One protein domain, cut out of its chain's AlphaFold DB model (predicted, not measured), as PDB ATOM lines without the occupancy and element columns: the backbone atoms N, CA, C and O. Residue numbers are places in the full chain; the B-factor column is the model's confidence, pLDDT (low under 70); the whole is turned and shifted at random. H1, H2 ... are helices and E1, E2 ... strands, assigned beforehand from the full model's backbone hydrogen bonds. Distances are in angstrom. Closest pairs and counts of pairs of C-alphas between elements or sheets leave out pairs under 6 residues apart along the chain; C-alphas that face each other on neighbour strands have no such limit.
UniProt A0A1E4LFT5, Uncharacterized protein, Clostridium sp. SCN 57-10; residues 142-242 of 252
ATOM      1  N   TRP A 142       9.072   3.850  11.611       95.94
ATOM      2  CA  TRP A 142       8.445   4.007  12.923       95.94
ATOM      3  C   TRP A 142       7.469   2.876  13.239       95.94
ATOM      4  O   TRP A 142       6.976   2.178  12.344       95.94
ATOM      5  N   TYR A 143       7.179   2.715  14.524       96.69
ATOM      6  CA  TYR A 143       6.079   1.902  15.018       96.69
ATOM      7  C   TYR A 143       5.416   2.569  16.222       96.69
ATOM      8  O   TYR A 143       5.999   3.450  16.855       96.69
ATOM      9  N   ILE A 144       4.183   2.166  16.515       97.06
ATOM     10  CA  ILE A 144       3.547   2.473  17.794       97.06
ATOM     11  C   ILE A 144       3.200   1.193  18.531       97.06
ATOM     12  O   ILE A 144       2.798   0.205  17.908       97.06
ATOM     13  N   ASN A 145       3.280   1.243  19.855       96.75
ATOM     14  CA  ASN A 145       2.570   0.297  20.700       96.75
ATOM     15  C   ASN A 145       1.069   0.535  20.520       96.75
ATOM     16  O   ASN A 145       0.575   1.652  20.671       96.75
ATOM     17  N   TRP A 146       0.350  -0.512  20.130       95.31
ATOM     18  CA  TRP A 146      -1.091  -0.474  19.937       95.31
ATOM     19  C   TRP A 146      -1.759  -0.349  21.308       95.31
ATOM     20  O   TRP A 146      -1.629  -1.265  22.126       95.31
ATOM     21  N   PRO A 147      -2.484   0.747  21.584       94.69
ATOM     22  CA  PRO A 147      -3.164   0.917  22.858       94.69
ATOM     23  C   PRO A 147      -4.110  -0.251  23.122       94.69
ATOM     24  O   PRO A 147      -4.953  -0.565  22.283       94.69
ATOM     25  N   GLY A 148      -4.031  -0.859  24.308       91.56
ATOM     26  CA  GLY A 148      -4.921  -1.968  24.674       91.56
ATOM     27  C   GLY A 148      -6.400  -1.598  24.526       91.56
ATOM     28  O   GLY A 148      -7.190  -2.385  24.013       91.56
ATOM     29  N   ARG A 149      -6.748  -0.341  24.843       91.31
ATOM     30  CA  ARG A 149      -8.097   0.206  24.658       91.31
ATOM     31  C   ARG A 149      -8.560   0.242  23.203       91.31
ATOM     32  O   ARG A 149      -9.745   0.300  22.965       91.31
ATOM     33  N   TRP A 150      -7.694   0.208  22.199       90.62
ATOM     34  CA  TRP A 150      -8.152   0.189  20.804       90.62
ATOM     35  C   TRP A 150      -8.692  -1.174  20.362       90.62
ATOM     36  O   TRP A 150      -9.435  -1.242  19.381       90.62
ATOM     37  N   GLU A 151      -8.337  -2.248  21.079       84.94
ATOM     38  CA  GLU A 151      -8.769  -3.622  20.802       84.94
ATOM     39  C   GLU A 151      -8.662  -3.955  19.294       84.94
ATOM     40  O   GLU A 151      -7.597  -3.775  18.689       84.94
ATOM     41  N   ASN A 152      -9.756  -4.414  18.676       82.25
ATOM     42  CA  ASN A 152      -9.874  -4.687  17.239       82.25
ATOM     43  C   ASN A 152     -10.890  -3.770  16.530       82.25
ATOM     44  O   ASN A 152     -11.294  -4.065  15.410       82.25
ATOM     45  N   VAL A 153     -11.314  -2.677  17.173       83.75
ATOM     46  CA  VAL A 153     -12.325  -1.749  16.622       83.75
ATOM     47  C   VAL A 153     -11.712  -0.561  15.878       83.75
ATOM     48  O   VAL A 153     -12.404   0.134  15.133       83.75
ATOM     49  N   VAL A 154     -10.411  -0.324  16.077       87.25
ATOM     50  CA  VAL A 154      -9.661   0.725  15.382       87.25
ATOM     51  C   VAL A 154      -9.102   0.198  14.068       87.25
ATOM     52  O   VAL A 154      -8.434  -0.836  14.017       87.25
ATOM     53  N   ASN A 155      -9.347   0.966  13.016       87.06
ATOM     54  CA  ASN A 155      -8.852   0.747  11.671       87.06
ATOM     55  C   ASN A 155      -7.727   1.723  11.346       87.06
ATOM     56  O   ASN A 155      -7.538   2.736  12.023       87.06
ATOM     57  N   VAL A 156      -6.979   1.402  10.294       89.25
ATOM     58  CA  VAL A 156      -5.858   2.214   9.831       89.25
ATOM     59  C   VAL A 156      -6.029   2.517   8.356       89.25
ATOM     60  O   VAL A 156      -6.381   1.635   7.577       89.25
ATOM     61  N   SER A 157      -5.764   3.765   7.982       88.94
ATOM     62  CA  SER A 157      -5.630   4.179   6.589       88.94
ATOM     63  C   SER A 157      -4.318   4.919   6.396       88.94
ATOM     64  O   SER A 157      -3.844   5.620   7.297       88.94
ATOM     65  N   ARG A 158      -3.717   4.755   5.219       89.25
ATOM     66  CA  ARG A 158      -2.462   5.412   4.861       89.25
ATOM     67  C   ARG A 158      -2.619   6.239   3.598       89.25
ATOM     68  O   ARG A 158      -3.253   5.828   2.631       89.25
ATOM     69  N   TYR A 159      -1.987   7.400   3.603       87.12
ATOM     70  CA  TYR A 159      -1.894   8.289   2.455       87.12
ATOM     71  C   TYR A 159      -0.463   8.808   2.346       87.12
ATOM     72  O   TYR A 159       0.151   9.129   3.358       87.12
ATOM     73  N   SER A 160       0.081   8.902   1.137       87.50
ATOM     74  CA  SER A 160       1.388   9.521   0.913       87.50
ATOM     75  C   SER A 160       1.355  10.377  -0.340       87.50
ATOM     76  O   SER A 160       0.817   9.962  -1.367       87.50
ATOM     77  N   SER A 161       1.899  11.586  -0.244       85.56
ATOM     78  CA  SER A 161       1.983  12.535  -1.347       85.56
ATOM     79  C   SER A 161       3.084  13.559  -1.092       85.56
ATOM     80  O   SER A 161       3.209  14.088   0.011       85.56
ATOM     81  N   SER A 162       3.890  13.842  -2.118       85.69
ATOM     82  CA  SER A 162       4.882  14.931  -2.127       85.69
ATOM     83  C   SER A 162       5.783  14.996  -0.878       85.69
ATOM     84  O   SER A 162       5.966  16.048  -0.263       85.69
ATOM     85  N   GLY A 163       6.344  13.850  -0.475       84.62
ATOM     86  CA  GLY A 163       7.260  13.752   0.671       84.62
ATOM     87  C   GLY A 163       6.585  13.805   2.044       84.62
ATOM     88  O   GLY A 163       7.287  13.892   3.052       84.62
ATOM     89  N   ILE A 164       5.252  13.746   2.094       89.94
ATOM     90  CA  ILE A 164       4.459  13.658   3.318       89.94
ATOM     91  C   ILE A 164       3.691  12.338   3.305       89.94
ATOM     92  O   ILE A 164       2.865  12.104   2.425       89.94
ATOM     93  N   SER A 165       3.933  11.502   4.307       92.56
ATOM     94  CA  SER A 165       3.153  10.291   4.572       92.56
ATOM     95  C   SER A 165       2.307  10.495   5.826       92.56
ATOM     96  O   SER A 165       2.795  10.998   6.835       92.56
ATOM     97  N   VAL A 166       1.037  10.101   5.774       93.06
ATOM     98  CA  VAL A 166       0.068  10.198   6.869       93.06
ATOM     99  C   VAL A 166      -0.510   8.817   7.135       93.06
ATOM    100  O   VAL A 166      -0.932   8.120   6.214       93.06
ATOM    101  N   THR A 167      -0.507   8.406   8.398       94.44
ATOM    102  CA  THR A 167      -1.176   7.191   8.872       94.44
ATOM    103  C   THR A 167      -2.224   7.589   9.895       94.44
ATOM    104  O   THR A 167      -1.879   8.165  10.926       94.44
ATOM    105  N   THR A 168      -3.486   7.293   9.606       92.75
ATOM    106  CA  THR A 168      -4.636   7.706  10.413       92.75
ATOM    107  C   THR A 168      -5.308   6.491  11.033       92.75
ATOM    108  O   THR A 168      -5.703   5.565  10.324       92.75
ATOM    109  N   PHE A 169      -5.461   6.534  12.353       92.81
ATOM    110  CA  PHE A 169      -6.159   5.554  13.177       92.81
ATOM    111  C   PHE A 169      -7.562   6.069  13.483       92.81
ATOM    112  O   PHE A 169      -7.706   7.193  13.969       92.81
ATOM    113  N   TYR A 170      -8.592   5.278  13.197       88.62
ATOM    114  CA  TYR A 170      -9.984   5.719  13.310       88.62
ATOM    115  C   TYR A 170     -10.937   4.583  13.693       88.62
ATOM    116  O   TYR A 170     -10.663   3.412  13.435       88.62
ATOM    117  N   LEU A 171     -12.074   4.933  14.294       85.56
ATOM    118  CA  LEU A 171     -13.165   4.004  14.595       85.56
ATOM    119  C   LEU A 171     -14.114   3.875  13.400       85.56
ATOM    120  O   LEU A 171     -14.459   4.865  12.751       85.56
ATOM    121  N   THR A 172     -14.593   2.662  13.146       69.38
ATOM    122  CA  THR A 172     -15.675   2.412  12.184       69.38
ATOM    123  C   THR A 172     -16.988   2.346  12.950       69.38
ATOM    124  O   THR A 172     -17.434   1.263  13.309       69.38
ATOM    125  N   GLU A 173     -17.598   3.489  13.268       58.69
ATOM    126  CA  GLU A 173     -18.881   3.463  13.993       58.69
ATOM    127  C   GLU A 173     -20.083   3.081  13.112       58.69
ATOM    128  O   GLU A 173     -21.134   2.761  13.657       58.69
ATOM    129  N   THR A 174     -19.953   2.991  11.780       47.41
ATOM    130  CA  THR A 174     -21.024   2.489  10.895       47.41
ATOM    131  C   THR A 174     -20.488   1.881   9.595       47.41
ATOM    132  O   THR A 174     -19.460   2.310   9.081       47.41
ATOM    133  N   ALA A 175     -21.228   0.917   9.032       43.00
ATOM    134  CA  ALA A 175     -20.955   0.222   7.763       43.00
ATOM    135  C   ALA A 175     -21.089   1.095   6.492       43.00
ATOM    136  O   ALA A 175     -21.042   0.574   5.377       43.00
ATOM    137  N   GLU A 176     -21.263   2.407   6.633       40.81
ATOM    138  CA  GLU A 176     -21.312   3.342   5.513       40.81
ATOM    139  C   GLU A 176     -19.931   3.965   5.307       40.81
ATOM    140  O   GLU A 176     -19.250   4.348   6.262       40.81
ATOM    141  N   ALA A 177     -19.502   4.014   4.044       44.12
ATOM    142  CA  ALA A 177     -18.232   4.602   3.644       44.12
ATOM    143  C   ALA A 177     -18.078   6.009   4.250       44.12
ATOM    144  O   ALA A 177     -19.068   6.734   4.351       44.12
ATOM    145  N   PRO A 178     -16.857   6.419   4.638       44.09
ATOM    146  CA  PRO A 178     -16.637   7.703   5.287       44.09
ATOM    147  C   PRO A 178     -17.133   8.844   4.391       44.09
ATOM    148  O   PRO A 178     -16.482   9.205   3.410       44.09
ATOM    149  N   HIS A 179     -18.288   9.416   4.734       41.88
ATOM    150  CA  HIS A 179     -18.733  10.686   4.184       41.88
ATOM    151  C   HIS A 179     -17.777  11.784   4.659       41.88
ATOM    152  O   HIS A 179     -17.343  11.800   5.816       41.88
ATOM    153  N   GLU A 180     -17.414  12.680   3.742       41.53
ATOM    154  CA  GLU A 180     -16.550  13.827   4.013       41.53
ATOM    155  C   GLU A 180     -16.986  14.552   5.299       41.53
ATOM    156  O   GLU A 180     -18.104  15.052   5.403       41.53
ATOM    157  N   GLY A 181     -16.089  14.603   6.290       46.84
ATOM    158  CA  GLY A 181     -16.199  15.523   7.426       46.84
ATOM    159  C   GLY A 181     -16.483  14.929   8.811       46.84
ATOM    160  O   GLY A 181     -16.402  15.677   9.781       46.84
ATOM    161  N   LYS A 182     -16.755  13.625   8.959       51.31
ATOM    162  CA  LYS A 182     -16.835  12.966  10.283       51.31
ATOM    163  C   LYS A 182     -16.154  11.604  10.273       51.31
ATOM    164  O   LYS A 182     -16.791  10.561  10.373       51.31
ATOM    165  N   ARG A 183     -14.834  11.605  10.126       57.34
ATOM    166  CA  ARG A 183     -14.054  10.428  10.495       57.34
ATOM    167  C   ARG A 183     -13.901  10.460  12.013       57.34
ATOM    168  O   ARG A 183     -13.454  11.472  12.548       57.34
ATOM    169  N   ASN A 184     -14.265   9.376  12.693       80.31
ATOM    170  CA  ASN A 184     -13.956   9.176  14.110       80.31
ATOM    171  C   ASN A 184     -12.456   8.879  14.262       80.31
ATOM    172  O   ASN A 184     -12.056   7.782  14.658       80.31
ATOM    173  N   GLU A 185     -11.620   9.820  13.821       88.25
ATOM    174  CA  GLU A 185     -10.170   9.735  13.915       88.25
ATOM    175  C   GLU A 185      -9.771   9.856  15.382       88.25
ATOM    176  O   GLU A 185     -10.323  10.647  16.141       88.25
ATOM    177  N   LEU A 186      -8.796   9.052  15.777       92.00
ATOM    178  CA  LEU A 186      -8.218   9.078  17.113       92.00
ATOM    179  C   LEU A 186      -6.854   9.767  17.058       92.00
ATOM    180  O   LEU A 186      -6.582  10.697  17.817       92.00
ATOM    181  N   LEU A 187      -6.022   9.334  16.109       94.25
ATOM    182  CA  LEU A 187      -4.637   9.753  15.940       94.25
ATOM    183  C   LEU A 187      -4.289   9.783  14.451       94.25
ATOM    184  O   LEU A 187      -4.571   8.828  13.731       94.25
ATOM    185  N   SER A 188      -3.593  10.828  14.012       94.69
ATOM    186  CA  SER A 188      -2.851  10.808  12.748       94.69
ATOM    187  C   SER A 188      -1.367  10.995  13.021       94.69
ATOM    188  O   SER A 188      -1.001  11.920  13.739       94.69
ATOM    189  N   ILE A 189      -0.524  10.143  12.435       96.06
ATOM    190  CA  ILE A 189       0.940  10.250  12.452       96.06
ATOM    191  C   ILE A 189       1.405  10.730  11.082       96.06
ATOM    192  O   ILE A 189       1.059  10.142  10.058       96.06
ATOM    193  N   TYR A 190       2.214  11.780  11.082       94.88
ATOM    194  CA  TYR A 190       2.774  12.433   9.910       94.88
ATOM    195  C   TYR A 190       4.267  12.157   9.837       94.88
ATOM    196  O   TYR A 190       4.981  12.280  10.834       94.88
ATOM    197  N   VAL A 191       4.749  11.843   8.642       94.69
ATOM    198  CA  VAL A 191       6.167  11.693   8.340       94.69
ATOM    199  C   VAL A 191       6.502  12.622   7.191       94.69
ATOM    200  O   VAL A 191       6.032  12.441   6.070       94.69
ATOM    201  N   PHE A 192       7.308  13.634   7.486       92.62
ATOM    202  CA  PHE A 192       7.812  14.594   6.517       92.62
ATOM    203  C   PHE A 192       9.233  14.196   6.125       92.62
ATOM    204  O   PHE A 192      10.085  13.964   6.985       92.62
ATOM    205  N   SER A 193       9.505  14.144   4.826       89.12
ATOM    206  CA  SER A 193      10.801  13.781   4.249       89.12
ATOM    207  C   SER A 193      11.205  14.768   3.146       89.12
ATOM    208  O   SER A 193      10.394  15.573   2.688       89.12
ATOM    209  N   GLY A 194      12.484  14.762   2.754       85.50
ATOM    210  CA  GLY A 194      12.999  15.661   1.714       85.50
ATOM    211  C   GLY A 194      12.861  17.147   2.069       85.50
ATOM    212  O   GLY A 194      13.214  17.559   3.179       85.50
ATOM    213  N   GLU A 195      12.364  17.940   1.118       78.12
ATOM    214  CA  GLU A 195      12.130  19.388   1.259       78.12
ATOM    215  C   GLU A 195      10.936  19.706   2.172       78.12
ATOM    216  O   GLU A 195      10.928  20.723   2.861       78.12
ATOM    217  N   SER A 196       9.973  18.786   2.289       77.19
ATOM    218  CA  SER A 196       8.787  18.960   3.139       77.19
ATOM    219  C   SER A 196       9.105  18.966   4.640       77.19
ATOM    220  O   SER A 196       8.252  19.336   5.441       77.19
ATOM    221  N   ARG A 197      10.331  18.599   5.044       72.12
ATOM    222  CA  ARG A 197      10.783  18.597   6.451       72.12
ATOM    223  C   ARG A 197      10.840  19.978   7.086       72.12
ATOM    224  O   ARG A 197      10.711  20.077   8.303       72.12
ATOM    225  N   THR A 198      11.121  20.998   6.279       60.16
ATOM    226  CA  THR A 198      11.312  22.386   6.723       60.16
ATOM    227  C   THR A 198      10.074  23.244   6.506       60.16
ATOM    228  O   THR A 198      10.074  24.411   6.893       60.16
ATOM    229  N   ASN A 199       9.025  22.690   5.890       63.28
ATOM    230  CA  ASN A 199       7.761  23.394   5.745       63.28
ATOM    231  C   ASN A 199       7.179  23.671   7.129       63.28
ATOM    232  O   ASN A 199       7.250  22.831   8.027       63.28
ATOM    233  N   SER A 200       6.595  24.855   7.301       57.38
ATOM    234  CA  SER A 200       5.872  25.207   8.517       57.38
ATOM    235  C   SER A 200       4.756  24.193   8.740       57.38
ATOM    236  O   SER A 200       3.781  24.135   7.990       57.38
ATOM    237  N   ILE A 201       4.942  23.372   9.764       67.81
ATOM    238  CA  ILE A 201       3.977  22.382  10.210       67.81
ATOM    239  C   ILE A 201       2.764  23.157  10.731       67.81
ATOM    240  O   ILE A 201       2.895  24.007  11.612       67.81
ATOM    241  N   GLY A 202       1.602  22.947  10.107       64.19
ATOM    242  CA  GLY A 202       0.366  23.652  10.454       64.19
ATOM    243  C   GLY A 202      -0.015  23.449  11.925       64.19
ATOM    244  O   GLY A 202       0.309  22.424  12.520       64.19
ATOM    245  N   GLY A 203      -0.723  24.419  12.509       66.50
ATOM    246  CA  GLY A 203      -0.849  24.576  13.967       66.50
ATOM    247  C   GLY A 203      -1.505  23.435  14.761       66.50
ATOM    248  O   GLY A 203      -1.431  23.460  15.985       66.50
ATOM    249  N   SER A 204      -2.133  22.444  14.119       78.62
ATOM    250  CA  SER A 204      -2.697  21.272  14.807       78.62
ATOM    251  C   SER A 204      -1.719  20.101  14.950       78.62
ATOM    252  O   SER A 204      -1.985  19.198  15.739       78.62
ATOM    253  N   ILE A 205      -0.609  20.097  14.201       90.62
ATOM    254  CA  ILE A 205       0.364  19.001  14.203       90.62
ATOM    255  C   ILE A 205       1.468  19.311  15.219       90.62
ATOM    256  O   ILE A 205       2.153  20.330  15.132       90.62
ATOM    257  N   LYS A 206       1.676  18.397  16.164       92.56
ATOM    258  CA  LYS A 206       2.749  18.444  17.166       92.56
ATOM    259  C   LYS A 206       3.915  17.562  16.732       92.56
ATOM    260  O   LYS A 206       3.708  16.537  16.093       92.56
ATOM    261  N   ILE A 207       5.145  17.941  17.071       93.06
ATOM    262  CA  ILE A 207       6.343  17.148  16.749       93.06
ATOM    263  C   ILE A 207       6.518  16.004  17.750       93.06
ATOM    264  O   ILE A 207       6.464  16.238  18.952       93.06
ATOM    265  N   LEU A 208       6.782  14.796  17.243       93.81
ATOM    266  CA  LEU A 208       7.207  13.634  18.037       93.81
ATOM    267  C   LEU A 208       8.723  13.503  18.058       93.81
ATOM    268  O   LEU A 208       9.332  13.343  19.112       93.81
ATOM    269  N   ARG A 209       9.345  13.533  16.875       92.31
ATOM    270  CA  ARG A 209      10.779  13.280  16.725       92.31
ATOM    271  C   ARG A 209      11.312  13.868  15.429       92.31
ATOM    272  O   ARG A 209      10.582  14.012  14.452       92.31
ATOM    273  N   GLN A 210      12.604  14.164  15.400       90.94
ATOM    274  CA  GLN A 210      13.317  14.580  14.196       90.94
ATOM    275  C   GLN A 210      14.602  13.768  14.055       90.94
ATOM    276  O   GLN A 210      15.302  13.519  15.035       90.94
ATOM    277  N   THR A 211      14.900  13.346  12.831       89.00
ATOM    278  CA  THR A 211      16.148  12.682  12.446       89.00
ATOM    279  C   THR A 211      16.842  13.499  11.359       89.00
ATOM    280  O   THR A 211      16.326  14.511  10.875       89.00
ATOM    281  N   SER A 212      18.021  13.052  10.921       86.12
ATOM    282  CA  SER A 212      18.734  13.681   9.805       86.12
ATOM    283  C   SER A 212      17.977  13.599   8.473       86.12
ATOM    284  O   SER A 212      18.276  14.383   7.571       86.12
ATOM    285  N   THR A 213      16.994  12.700   8.341       87.00
ATOM    286  CA  THR A 213      16.272  12.418   7.089       87.00
ATOM    287  C   THR A 213      14.755  12.592   7.176       87.00
ATOM    288  O   THR A 213      14.125  12.703   6.124       87.00
ATOM    289  N   LYS A 214      14.157  12.642   8.376       91.75
ATOM    290  CA  LYS A 214      12.697  12.686   8.573       91.75
ATOM    291  C   LYS A 214      12.281  13.538   9.775       91.75
ATOM    292  O   LYS A 214      12.985  13.598  10.778       91.75
ATOM    293  N   THR A 215      11.104  14.150   9.686       93.62
ATOM    294  CA  THR A 215      10.396  14.766  10.818       93.62
ATOM    295  C   THR A 215       9.103  13.994  11.053       93.62
ATOM    296  O   THR A 215       8.323  13.812  10.123       93.62
ATOM    297  N   TYR A 216       8.874  13.559  12.287       95.06
ATOM    298  CA  TYR A 216       7.676  12.847  12.717       95.06
ATOM    299  C   TYR A 216       6.793  13.788  13.528       95.06
ATOM    300  O   TYR A 216       7.274  14.448  14.454       95.06
ATOM    301  N   GLY A 217       5.507  13.837  13.205       95.12
ATOM    302  CA  GLY A 217       4.523  14.618  13.943       95.12
ATOM    303  C   GLY A 217       3.201  13.882  14.107       95.12
ATOM    304  O   GLY A 217       3.004  12.819  13.526       95.12
ATOM    305  N   TYR A 218       2.292  14.445  14.894       95.75
ATOM    306  CA  TYR A 218       0.980  13.863  15.147       95.75
ATOM    307  C   TYR A 218      -0.108  14.908  15.366       95.75
ATOM    308  O   TYR A 218       0.171  16.031  15.779       95.75
ATOM    309  N   SER A 219      -1.350  14.494  15.128       93.81
ATOM    310  CA  SER A 219      -2.570  15.217  15.493       93.81
ATOM    311  C   SER A 219      -3.497  14.277  16.262       93.81
ATOM    312  O   SER A 219      -3.633  13.108  15.892       93.81
ATOM    313  N   LEU A 220      -4.154  14.799  17.297       92.25
ATOM    314  CA  LEU A 220      -5.191  14.114  18.070       92.25
ATOM    315  C   LEU A 220      -6.548  14.751  17.786       92.25
ATOM    316  O   LEU A 220      -6.648  15.977  17.728       92.25
ATOM    317  N   PHE A 221      -7.580  13.926  17.629       86.19
ATOM    318  CA  PHE A 221      -8.898  14.385  17.171       86.19
ATOM    319  C   PHE A 221     -10.008  14.123  18.191       86.19
ATOM    320  O   PHE A 221     -10.900  14.954  18.341       86.19
ATOM    321  N   ASP A 222      -9.913  13.034  18.953       75.88
ATOM    322  CA  ASP A 222     -10.899  12.680  19.973       75.88
ATOM    323  C   ASP A 222     -10.225  12.350  21.308       75.88
ATOM    324  O   ASP A 222     -10.011  11.199  21.653       75.88
ATOM    325  N   ILE A 223      -9.842  13.384  22.063       68.12
ATOM    326  CA  ILE A 223      -9.110  13.245  23.340       68.12
ATOM    327  C   ILE A 223     -10.061  12.910  24.510       68.12
ATOM    328  O   ILE A 223      -9.613  12.561  25.597       68.12
ATOM    329  N   ARG A 224     -11.382  13.047  24.322       69.88
ATOM    330  CA  ARG A 224     -12.373  12.922  25.407       69.88
ATOM    331  C   ARG A 224     -13.097  11.578  25.432       69.88
ATOM    332  O   ARG A 224     -13.811  11.326  26.400       69.88
ATOM    333  N   SER A 225     -12.944  10.740  24.409       80.38
ATOM    334  CA  SER A 225     -13.516   9.395  24.414       80.38
ATOM    335  C   SER A 225     -12.656   8.396  25.178       80.38
ATOM    336  O   SER A 225     -11.455   8.580  25.373       80.38
ATOM    337  N   GLU A 226     -13.266   7.269  25.545       84.12
ATOM    338  CA  GLU A 226     -12.578   6.123  26.152       84.12
ATOM    339  C   GLU A 226     -11.489   5.518  25.255       84.12
ATOM    340  O   GLU A 226     -10.709   4.688  25.714       84.12
ATOM    341  N   ARG A 227     -11.442   5.887  23.967       88.19
ATOM    342  CA  ARG A 227     -10.456   5.417  22.984       88.19
ATOM    343  C   ARG A 227      -9.444   6.502  22.597       88.19
ATOM    344  O   ARG A 227      -8.442   6.184  21.950       88.19
ATOM    345  N   GLY A 228      -9.669   7.742  23.028       89.75
ATOM    346  CA  GLY A 228      -8.781   8.878  22.827       89.75
ATOM    347  C   GLY A 228      -7.410   8.686  23.450       89.75
ATOM    348  O   GLY A 228      -7.268   7.926  24.404       89.75
ATOM    349  N   LEU A 229      -6.397   9.363  22.910       93.12
ATOM    350  CA  LEU A 229      -5.040   9.426  23.461       93.12
ATOM    351  C   LEU A 229      -4.731  10.845  23.947       93.12
ATOM    352  O   LEU A 229      -5.238  11.821  23.393       93.12
ATOM    353  N   THR A 230      -3.875  10.957  24.957       94.06
ATOM    354  CA  THR A 230      -3.251  12.215  25.387       94.06
ATOM    355  C   THR A 230      -1.903  12.429  24.694       94.06
ATOM    356  O   THR A 230      -1.298  11.490  24.179       94.06
ATOM    357  N   ASP A 231      -1.392  13.664  24.703       94.38
ATOM    358  CA  ASP A 231      -0.082  13.994  24.116       94.38
ATOM    359  C   ASP A 231       1.074  13.176  24.724       94.38
ATOM    360  O   ASP A 231       1.986  12.735  24.017       94.38
ATOM    361  N   THR A 232       1.023  12.961  26.043       95.44
ATOM    362  CA  THR A 232       1.997  12.144  26.776       95.44
ATOM    363  C   THR A 232       1.959  10.699  26.294       95.44
ATOM    364  O   THR A 232       2.997  10.163  25.918       95.44
ATOM    365  N   GLU A 233       0.769  10.105  26.198       95.56
ATOM    366  CA  GLU A 233       0.625   8.720  25.742       95.56
ATOM    367  C   GLU A 233       1.115   8.535  24.305       95.56
ATOM    368  O   GLU A 233       1.810   7.565  24.030       95.56
ATOM    369  N   VAL A 234       0.819   9.454  23.375       96.38
ATOM    370  CA  VAL A 234       1.332   9.323  21.996       96.38
ATOM    371  C   VAL A 234       2.860   9.314  21.984       96.38
ATOM    372  O   VAL A 234       3.464   8.543  21.243       96.38
ATOM    373  N   THR A 235       3.485  10.149  22.816       95.56
ATOM    374  CA  THR A 235       4.946  10.243  22.906       95.56
ATOM    375  C   THR A 235       5.566   8.969  23.487       95.56
ATOM    376  O   THR A 235       6.609   8.538  23.009       95.56
ATOM    377  N   GLU A 236       4.924   8.344  24.476       95.50
ATOM    378  CA  GLU A 236       5.372   7.079  25.085       95.50
ATOM    379  C   GLU A 236       5.140   5.862  24.177       95.50
ATOM    380  O   GLU A 236       5.931   4.916  24.159       95.50
ATOM    381  N   LEU A 237       4.050   5.876  23.410       96.31
ATOM    382  CA  LEU A 237       3.688   4.783  22.514       96.31
ATOM    383  C   LEU A 237       4.468   4.814  21.197       96.31
ATOM    384  O   LEU A 237       4.538   3.778  20.540       96.31
ATOM    385  N   PHE A 238       5.005   5.966  20.788       97.31
ATOM    386  CA  PHE A 238       5.682   6.148  19.506       97.31
ATOM    387  C   PHE A 238       7.181   5.870  19.570       97.31
ATOM    388  O   PHE A 238       7.917   6.452  20.362       97.31
ATOM    389  N   HIS A 239       7.651   5.066  18.618       95.31
ATOM    390  CA  HIS A 239       9.042   4.647  18.520       95.31
ATOM    391  C   HIS A 239       9.550   4.759  17.084       95.31
ATOM    392  O   HIS A 239       8.847   4.438  16.123       95.31
ATOM    393  N   THR A 240      10.803   5.179  16.918       94.00
ATOM    394  CA  THR A 240      11.493   5.102  15.622       94.00
ATOM    395  C   THR A 240      12.177   3.753  15.472       94.00
ATOM    396  O   THR A 240      12.693   3.199  16.440       94.00
ATOM    397  N   ILE A 241      12.202   3.235  14.248       90.69
ATOM    398  CA  ILE A 241      12.936   2.017  13.912       90.69
ATOM    399  C   ILE A 241      14.350   2.433  13.527       90.69
ATOM    400  O   ILE A 241      14.561   3.029  12.469       90.69
ATOM    401  N   ASP A 242      15.317   2.103  14.374       76.44
ATOM    402  CA  ASP A 242      16.718   2.301  14.037       76.44
ATOM    403  C   ASP A 242      17.138   1.278  12.976       76.44
ATOM    404  O   ASP A 242      16.923   0.071  13.105       76.44
TER     405      ASP A 242
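AT A GLANCE: This is residues 142 to 242 of the 252 residues of an uncharacterized protein of Clostridium sp. SCN 57-10 (UniProt A0A1E4LFT5). What does a first look show? A twisted sheet of five strands, E2 to E6, has H2 packed over one face, with the small strand pair E1 and E7 beside H2; short H1 is on the opposite face, and residues 174 to 182 stick out as a free loop. What is it built of? The printed part has 101 residues, with two named helices and seven named strands in the order E1 E2 E3 E4 H1 E5 E6 H2 E7, class mixed. The large sheet runs E2 E3 E4 E6 E5, antiparallel throughout, as is the pair E1 and E7. How large is its outline? It is compact, with a radius of gyration of the C-alphas of 13.9 A and spans of 40 by 29 by 23 A.

IN THESE COORDINATES: Where do the first elements lie? E1 is residues 142 to 145, beginning at C-alpha 142 (8.445, 4.007, 12.923). E2 is residues 154 to 161, 23.6 A long, and E3 is residues 164 to 171, 23.0 A. What follows? E4, residues 184 to 193, is 27.0 A long and bends by 52 degrees at residue 187; H1 is residues 194 to 198. E5 is residues 206 to 210, and E6, residues 214 to 220, is 20.3 A long. Where do the elements end? H2 is residues 231 to 237, and E7, residues 238 to 240, ends at C-alpha 240 (11.493, 5.102, 15.622).

HOW THE PARTS SIT: How are the strands joined? E2, E3 and E4 form a meander, each strand the antiparallel neighbour of the one before, with N 157 and O 168 at 3.0 A and N 167 and O 189 at 2.9 A. E4 pairs with E6 through N 190 and O 217, 2.8 A, and the hairpin E5 and E6 has N 218 and O 206 at 2.8 A. E1 and E7 pair through N 143 and O 239, 2.9 A. Where are the helices? H2 is on the sheet at a height of 9.3 A, over E6 and slantwise to it at 48 degrees on the local plane; its closest C-alpha to E5 is that of Thr 235, 6.3 A from Leu 208. H1 is on the opposite face, height 4.5 A, only just above the sheet's level, and only just over none of its strands. How do the helix backbones and the crossover look? Every O i to N i+4 pair is within hydrogen-bond range in H2, but 0 of 1 in H1, with 1 of 2 O i to N i+3 pairs. E4, H1 and E5 form a split strand-helix-strand unit, two strands running the same way with E6 between them, and its crossover is right-handed.

THE WHOLE: How far does it reach? The two C-alphas farthest apart, those of Ala 175 and Ser 212, are 42.0 A apart. Is it continuous? The printed part has no cut, and E3 to E4 is the long link. Where is confidence low? The pLDDT is under 70 at residues 172 to 183, 198 to 203 and 223 to 224.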